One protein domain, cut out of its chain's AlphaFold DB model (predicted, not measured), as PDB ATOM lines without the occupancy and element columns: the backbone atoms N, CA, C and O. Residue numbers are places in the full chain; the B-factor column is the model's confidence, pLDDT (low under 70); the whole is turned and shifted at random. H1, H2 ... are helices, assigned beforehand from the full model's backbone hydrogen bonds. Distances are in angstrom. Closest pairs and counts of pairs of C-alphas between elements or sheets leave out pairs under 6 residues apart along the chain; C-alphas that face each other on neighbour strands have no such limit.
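AT A GLANCE: This is residues 125 to 175 of the 341 residues of an uncharacterized protein of Sphaerobolus stellatus (strain SS14) (UniProt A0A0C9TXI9). What does the model look like? The longest helix, H2, and H3 make a V closed by a tight link, and the short helix H1 packs on H2 near the closed end, so that the three helix centres form a triangle. Residues 132 to 146 swing from H1 in a wide loop to the start of H2. What is it made of? The printed part has 51 residues with three named helices, H1, H2 and H3 in chain order, and no named strand; its class is all helix. How large is it? It is compact and rounded, with a radius of gyration of the C-alphas of 10.0 A and spans of 25 by 24 by 18 A.

HOW THE PARTS SIT: How does H2, residues 147 to 158, meet H3, residues 162 to 171? They touch, H2 with residues 153 to 157 alone, and the closest C-alphas, those of Ala 157 and Leu 165, are 5.0 A apart. They run opposite ways at a steep tilt of 48 degrees. Where is H1, residues 125 to 131? It touches H2, which meets it with residues 154 to 158 alone; the closest C-alphas, those of Leu 128 and Ile 154, are 7.1 A apart. The two run the same way at a shallow tilt of 33 degrees, only just short of steep. H1 and H3 are close but not clearly touching, with the closest C-alphas, those of Leu 131 and Leu 165, 7.9 A apart. Are the helix backbones well formed? In H1, H2 and H3 every O i to N i+4 pair is within hydrogen-bond range.

IN THESE COORDINATES: Where does H2 lie? It runs 16.5 A from C-alpha 147 at (-18.638, -25.596, -45.383). Where are the others? H1 begins at C-alpha 125 at (-9.015, -24.454, -37.729) and is 10.0 A long; H3, 14.3 A long, ends at C-alpha 171 at (-13.854, -36.826, -40.223).

THE WHOLE: Which C-alphas are farthest apart? Those of Ile 143 and Gly 160, at 26.2 A. Is it continuous and confident? The printed part has no cut; the link from H1 to H2 is long, at 15 residues, and within it residues 140 to 145 have pLDDT under 70.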
ATOM      1  N   ILE A 125     -10.160 -23.607 -38.096       89.69
ATOM      2  CA  ILE A 125      -9.015 -24.454 -37.729       89.69
ATOM      3  C   ILE A 125      -8.763 -24.371 -36.220       89.69
ATOM      4  O   ILE A 125      -8.629 -25.394 -35.560       89.69
ATOM      5  N   THR A 126      -8.781 -23.159 -35.659       89.69
ATOM      6  CA  THR A 126      -8.555 -22.939 -34.225       89.69
ATOM      7  C   THR A 126      -9.630 -23.610 -33.366       89.69
ATOM      8  O   THR A 126      -9.302 -24.249 -32.369       89.69
ATOM      9  N   GLN A 127     -10.907 -23.507 -33.756       94.38
ATOM     10  CA  GLN A 127     -12.009 -24.174 -33.050       94.38
ATOM     11  C   GLN A 127     -11.888 -25.699 -33.118       94.38
ATOM     12  O   GLN A 127     -12.041 -26.371 -32.099       94.38
ATOM     13  N   LEU A 128     -11.556 -26.248 -34.290       94.00
ATOM     14  CA  LEU A 128     -11.313 -27.681 -34.442       94.00
ATOM     15  C   LEU A 128     -10.141 -28.140 -33.567       94.00
ATOM     16  O   LEU A 128     -10.262 -29.157 -32.895       94.00
ATOM     17  N   SER A 129      -9.040 -27.379 -33.503       92.69
ATOM     18  CA  SER A 129      -7.878 -27.736 -32.674       92.69
ATOM     19  C   SER A 129      -8.190 -27.730 -31.179       92.69
ATOM     20  O   SER A 129      -7.592 -28.493 -30.427       92.69
ATOM     21  N   GLN A 130      -9.131 -26.890 -30.739       94.38
ATOM     22  CA  GLN A 130      -9.601 -26.875 -29.352       94.38
ATOM     23  C   GLN A 130     -10.509 -28.067 -29.037       94.38
ATOM     24  O   GLN A 130     -10.396 -28.645 -27.957       94.38
ATOM     25  N   LEU A 131     -11.396 -28.435 -29.966       96.12
ATOM     26  CA  LEU A 131     -12.301 -29.575 -29.800       96.12
ATOM     27  C   LEU A 131     -11.573 -30.921 -29.901       96.12
ATOM     28  O   LEU A 131     -11.956 -31.873 -29.226       96.12
ATOM     29  N   LEU A 132     -10.533 -30.999 -30.734       95.12
ATOM     30  CA  LEU A 132      -9.865 -32.240 -31.124       95.12
ATOM     31  C   LEU A 132      -8.338 -32.135 -30.927       95.12
ATOM     32  O   LEU A 132      -7.580 -32.209 -31.897       95.12
ATOM     33  N   PRO A 133      -7.841 -31.987 -29.683       92.75
ATOM     34  CA  PRO A 133      -6.432 -31.672 -29.412       92.75
ATOM     35  C   PRO A 133      -5.438 -32.756 -29.860       92.75
ATOM     36  O   PRO A 133      -4.253 -32.478 -30.012       92.75
ATOM     37  N   ASN A 134      -5.912 -33.985 -30.083       90.94
ATOM     38  CA  ASN A 134      -5.086 -35.136 -30.463       90.94
ATOM     39  C   ASN A 134      -5.260 -35.551 -31.937       90.94
ATOM     40  O   ASN A 134      -4.805 -36.628 -32.330       90.94
ATOM     41  N   GLN A 135      -5.949 -34.744 -32.748       89.31
ATOM     42  CA  GLN A 135      -6.229 -35.061 -34.149       89.31
ATOM     43  C   GLN A 135      -5.484 -34.117 -35.092       89.31
ATOM     44  O   GLN A 135      -5.266 -32.943 -34.794       89.31
ATOM     45  N   HIS A 136      -5.076 -34.640 -36.250       85.19
ATOM     46  CA  HIS A 136      -4.451 -33.830 -37.288       85.19
ATOM     47  C   HIS A 136      -5.534 -33.147 -38.120       85.19
ATOM     48  O   HIS A 136      -6.236 -33.800 -38.890       85.19
ATOM     49  N   ILE A 137      -5.640 -31.825 -37.996       88.38
ATOM     50  CA  ILE A 137      -6.563 -31.022 -38.799       88.38
ATOM     51  C   ILE A 137      -5.798 -30.541 -40.034       88.38
ATOM     52  O   ILE A 137      -4.934 -29.669 -39.907       88.38
ATOM     53  N   PRO A 138      -6.051 -31.103 -41.228       81.38
ATOM     54  CA  PRO A 138      -5.420 -30.614 -42.441       81.38
ATOM     55  C   PRO A 138      -5.854 -29.165 -42.707       81.38
ATOM     56  O   PRO A 138      -7.020 -28.805 -42.557       81.38
ATOM     57  N   THR A 139      -4.908 -28.324 -43.121       75.50
ATOM     58  CA  THR A 139      -5.174 -26.940 -43.551       75.50
ATOM     59  C   THR A 139      -5.985 -26.878 -44.847       75.50
ATOM     60  O   THR A 139      -6.684 -25.896 -45.096       75.50
ATOM     61  N   SER A 140      -5.919 -27.935 -45.657       68.25
ATOM     62  CA  SER A 140      -6.785 -28.173 -46.810       68.25
ATOM     63  C   SER A 140      -8.033 -28.941 -46.378       68.25
ATOM     64  O   SER A 140      -7.903 -30.002 -45.762       68.25
ATOM     65  N   SER A 141      -9.225 -28.449 -46.727       60.16
ATOM     66  CA  SER A 141     -10.469 -29.167 -46.437       60.16
ATOM     67  C   SER A 141     -10.434 -30.604 -46.976       60.16
ATOM     68  O   SER A 141     -10.032 -30.801 -48.129       60.16
ATOM     69  N   PRO A 142     -10.883 -31.609 -46.198       60.09
ATOM     70  CA  PRO A 142     -11.184 -32.915 -46.757       60.09
ATOM     71  C   PRO A 142     -12.191 -32.724 -47.893       60.09
ATOM     72  O   PRO A 142     -13.202 -32.030 -47.757       60.09
ATOM     73  N   ILE A 143     -11.835 -33.271 -49.051       56.44
ATOM     74  CA  ILE A 143     -12.581 -33.169 -50.299       56.44
ATOM     75  C   ILE A 143     -14.009 -33.663 -50.010       56.44
ATOM     76  O   ILE A 143     -14.197 -34.822 -49.660       56.44
ATOM     77  N   MET A 144     -14.999 -32.776 -50.149       50.81
ATOM     78  CA  MET A 144     -16.448 -33.030 -50.028       50.81
ATOM     79  C   MET A 144     -17.096 -33.015 -48.634       50.81
ATOM     80  O   MET A 144     -17.784 -33.956 -48.239       50.81
ATOM     81  N   THR A 145     -17.081 -31.877 -47.943       58.25
ATOM     82  CA  THR A 145     -18.273 -31.529 -47.149       58.25
ATOM     83  C   THR A 145     -18.562 -30.044 -47.240       58.25
ATOM     84  O   THR A 145     -17.650 -29.221 -47.173       58.25
ATOM     85  N   ASP A 146     -19.839 -29.726 -47.437       82.19
ATOM     86  CA  ASP A 146     -20.381 -28.375 -47.391       82.19
ATOM     87  C   ASP A 146     -19.811 -27.622 -46.175       82.19
ATOM     88  O   ASP A 146     -19.848 -28.110 -45.039       82.19
ATOM     89  N   LYS A 147     -19.239 -26.441 -46.420       85.19
ATOM     90  CA  LYS A 147     -18.638 -25.596 -45.383       85.19
ATOM     91  C   LYS A 147     -19.661 -25.251 -44.300       85.19
ATOM     92  O   LYS A 147     -19.293 -25.147 -43.124       85.19
ATOM     93  N   ASP A 148     -20.931 -25.139 -44.672       88.69
ATOM     94  CA  ASP A 148     -22.022 -24.845 -43.748       88.69
ATOM     95  C   ASP A 148     -22.307 -26.037 -42.828       88.69
ATOM     96  O   ASP A 148     -22.542 -25.859 -41.629       88.69
ATOM     97  N   HIS A 149     -22.173 -27.263 -43.339       91.69
ATOM     98  CA  HIS A 149     -22.289 -28.479 -42.538       91.69
ATOM     99  C   HIS A 149     -21.144 -28.601 -41.524       91.69
ATOM    100  O   HIS A 149     -21.398 -28.833 -40.341       91.69
ATOM    101  N   LEU A 150     -19.892 -28.374 -41.943       92.56
ATOM    102  CA  LEU A 150     -18.751 -28.390 -41.016       92.56
ATOM    103  C   LEU A 150     -18.896 -27.311 -39.931       92.56
ATOM    104  O   LEU A 150     -18.679 -27.585 -38.751       92.56
ATOM    105  N   THR A 151     -19.316 -26.102 -40.311       92.69
ATOM    106  CA  THR A 151     -19.547 -24.999 -39.362       92.69
ATOM    107  C   THR A 151     -20.672 -25.337 -38.378       92.69
ATOM    108  O   THR A 151     -20.550 -25.063 -37.182       92.69
ATOM    109  N   SER A 152     -21.735 -25.995 -38.849       95.44
ATOM    110  CA  SER A 152     -22.843 -26.466 -38.009       95.44
ATOM    111  C   SER A 152     -22.401 -27.544 -37.016       95.44
ATOM    112  O   SER A 152     -22.742 -27.450 -35.836       95.44
ATOM    113  N   LEU A 153     -21.587 -28.515 -37.452       96.06
ATOM    114  CA  LEU A 153     -21.024 -29.550 -36.577       96.06
ATOM    115  C   LEU A 153     -20.149 -28.954 -35.475       96.06
ATOM    116  O   LEU A 153     -20.290 -29.322 -34.311       96.06
ATOM    117  N   ILE A 154     -19.283 -28.000 -35.820       95.00
ATOM    118  CA  ILE A 154     -18.435 -27.310 -34.841       95.00
ATOM    119  C   ILE A 154     -19.300 -26.526 -33.845       95.00
ATOM    120  O   ILE A 154     -19.086 -26.606 -32.633       95.00
ATOM    121  N   GLY A 155     -20.320 -25.809 -34.329       95.94
ATOM    122  CA  GLY A 155     -21.261 -25.067 -33.487       95.94
ATOM    123  C   GLY A 155     -22.078 -25.951 -32.536       95.94
ATOM    124  O   GLY A 155     -22.360 -25.548 -31.408       95.94
ATOM    125  N   ALA A 156     -22.454 -27.157 -32.960       97.38
ATOM    126  CA  ALA A 156     -23.150 -28.126 -32.116       97.38
ATOM    127  C   ALA A 156     -22.202 -28.787 -31.099       97.38
ATOM    128  O   ALA A 156     -22.518 -28.845 -29.909       97.38
ATOM    129  N   ALA A 157     -21.006 -29.199 -31.531       97.00
ATOM    130  CA  ALA A 157     -19.998 -29.804 -30.662       97.00
ATOM    131  C   ALA A 157     -19.527 -28.838 -29.559       97.00
ATOM    132  O   ALA A 157     -19.442 -29.225 -28.394       97.00
ATOM    133  N   THR A 158     -19.314 -27.558 -29.883       96.00
ATOM    134  CA  THR A 158     -18.986 -26.510 -28.893       96.00
ATOM    135  C   THR A 158     -20.094 -26.273 -27.863       96.00
ATOM    136  O   THR A 158     -19.802 -25.871 -26.739       96.00
ATOM    137  N   LYS A 159     -21.357 -26.561 -28.204       97.38
ATOM    138  CA  LYS A 159     -22.498 -26.534 -27.269       97.38
ATOM    139  C   LYS A 159     -22.656 -27.830 -26.461       97.38
ATOM    140  O   LYS A 159     -23.590 -27.928 -25.669       97.38
ATOM    141  N   GLY A 160     -21.765 -28.805 -26.641       96.56
ATOM    142  CA  GLY A 160     -21.769 -30.076 -25.917       96.56
ATOM    143  C   GLY A 160     -22.540 -31.211 -26.599       96.56
ATOM    144  O   GLY A 160     -22.793 -32.227 -25.953       96.56
ATOM    145  N   ASP A 161     -22.915 -31.084 -27.879       98.12
ATOM    146  CA  ASP A 161     -23.518 -32.202 -28.611       98.12
ATOM    147  C   ASP A 161     -22.482 -33.297 -28.922       98.12
ATOM    148  O   ASP A 161     -21.638 -33.173 -29.815       98.12
ATOM    149  N   SER A 162     -22.581 -34.405 -28.185       97.25
ATOM    150  CA  SER A 162     -21.690 -35.559 -28.328       97.25
ATOM    151  C   SER A 162     -21.778 -36.261 -29.690       97.25
ATOM    152  O   SER A 162     -20.795 -36.874 -30.110       97.25
ATOM    153  N   ALA A 163     -22.915 -36.183 -30.394       97.44
ATOM    154  CA  ALA A 163     -23.071 -36.817 -31.703       97.44
ATOM    155  C   ALA A 163     -22.264 -36.063 -32.767       97.44
ATOM    156  O   ALA A 163     -21.480 -36.675 -33.496       97.44
ATOM    157  N   SER A 164     -22.381 -34.733 -32.775       97.00
ATOM    158  CA  SER A 164     -21.584 -33.858 -33.638       97.00
ATOM    159  C   SER A 164     -20.084 -33.981 -33.360       97.00
ATOM    160  O   SER A 164     -19.293 -34.031 -34.301       97.00
ATOM    161  N   LEU A 165     -19.679 -34.108 -32.088       97.12
ATOM    162  CA  LEU A 165     -18.272 -34.323 -31.733       97.12
ATOM    163  C   LEU A 165     -17.734 -35.646 -32.303       97.12
ATOM    164  O   LEU A 165     -16.693 -35.641 -32.951       97.12
ATOM    165  N   LYS A 166     -18.466 -36.758 -32.153       95.81
ATOM    166  CA  LYS A 166     -18.071 -38.054 -32.742       95.81
ATOM    167  C   LYS A 166     -17.994 -38.011 -34.266       95.81
ATOM    168  O   LYS A 166     -17.145 -38.670 -34.861       95.81
ATOM    169  N   GLN A 167     -18.875 -37.248 -34.910       94.81
ATOM    170  CA  GLN A 167     -18.830 -37.072 -36.358       94.81
ATOM    171  C   GLN A 167     -17.590 -36.279 -36.786       94.81
ATOM    172  O   GLN A 167     -16.947 -36.651 -37.765       94.81
ATOM    173  N   LEU A 168     -17.209 -35.242 -36.034       94.62
ATOM    174  CA  LEU A 168     -15.940 -34.544 -36.245       94.62
ATOM    175  C   LEU A 168     -14.743 -35.484 -36.025       94.62
ATOM    176  O   LEU A 168     -13.850 -35.512 -36.865       94.62
ATOM    177  N   GLU A 169     -14.754 -36.316 -34.980       94.31
ATOM    178  CA  GLU A 169     -13.691 -37.303 -34.742       94.31
ATOM    179  C   GLU A 169     -13.562 -38.332 -35.878       94.31
ATOM    180  O   GLU A 169     -12.457 -38.775 -36.188       94.31
ATOM    181  N   TYR A 170     -14.676 -38.709 -36.512       92.62
ATOM    182  CA  TYR A 170     -14.675 -39.596 -37.676       92.62
ATOM    183  C   TYR A 170     -14.100 -38.914 -38.926       92.62
ATOM    184  O   TYR A 170     -13.391 -39.547 -39.706       92.62
ATOM    185  N   LEU A 171     -14.387 -37.621 -39.111       91.50
ATOM    186  CA  LEU A 171     -13.854 -36.826 -40.223       91.50
ATOM    187  C   LEU A 171     -12.349 -36.553 -40.083       91.50
ATOM    188  O   LEU A 171     -11.659 -36.421 -41.094       91.50
ATOM    189  N   PHE A 172     -11.836 -36.492 -38.851       91.44
ATOM    190  CA  PHE A 172     -10.434 -36.208 -38.546       91.44
ATOM    191  C   PHE A 172      -9.813 -37.360 -37.740       91.44
ATOM    192  O   PHE A 172      -9.670 -37.268 -36.526       91.44
ATOM    193  N   PRO A 173      -9.420 -38.475 -38.377       85.94
ATOM    194  CA  PRO A 173      -8.926 -39.637 -37.648       85.94
ATOM    195  C   PRO A 173      -7.705 -39.303 -36.764       85.94
ATOM    196  O   PRO A 173      -6.865 -38.475 -37.141       85.94
ATOM    197  N   PRO A 174      -7.577 -39.946 -35.586       87.56
ATOM    198  CA  PRO A 174      -6.459 -39.720 -34.680       87.56
ATOM    199  C   PRO A 174      -5.133 -40.090 -35.343       87.56
ATOM    200  O   PRO A 174      -5.041 -41.046 -36.117       87.56
ATOM    201  N   ILE A 175      -4.090 -39.333 -35.007       81.06
ATOM    202  CA  ILE A 175      -2.739 -39.611 -35.491       81.06
ATOM    203  C   ILE A 175      -2.315 -40.970 -34.912       81.06
ATOM    204  O   ILE A 175      -2.386 -41.147 -33.693       81.06
TER     205      ILE A 175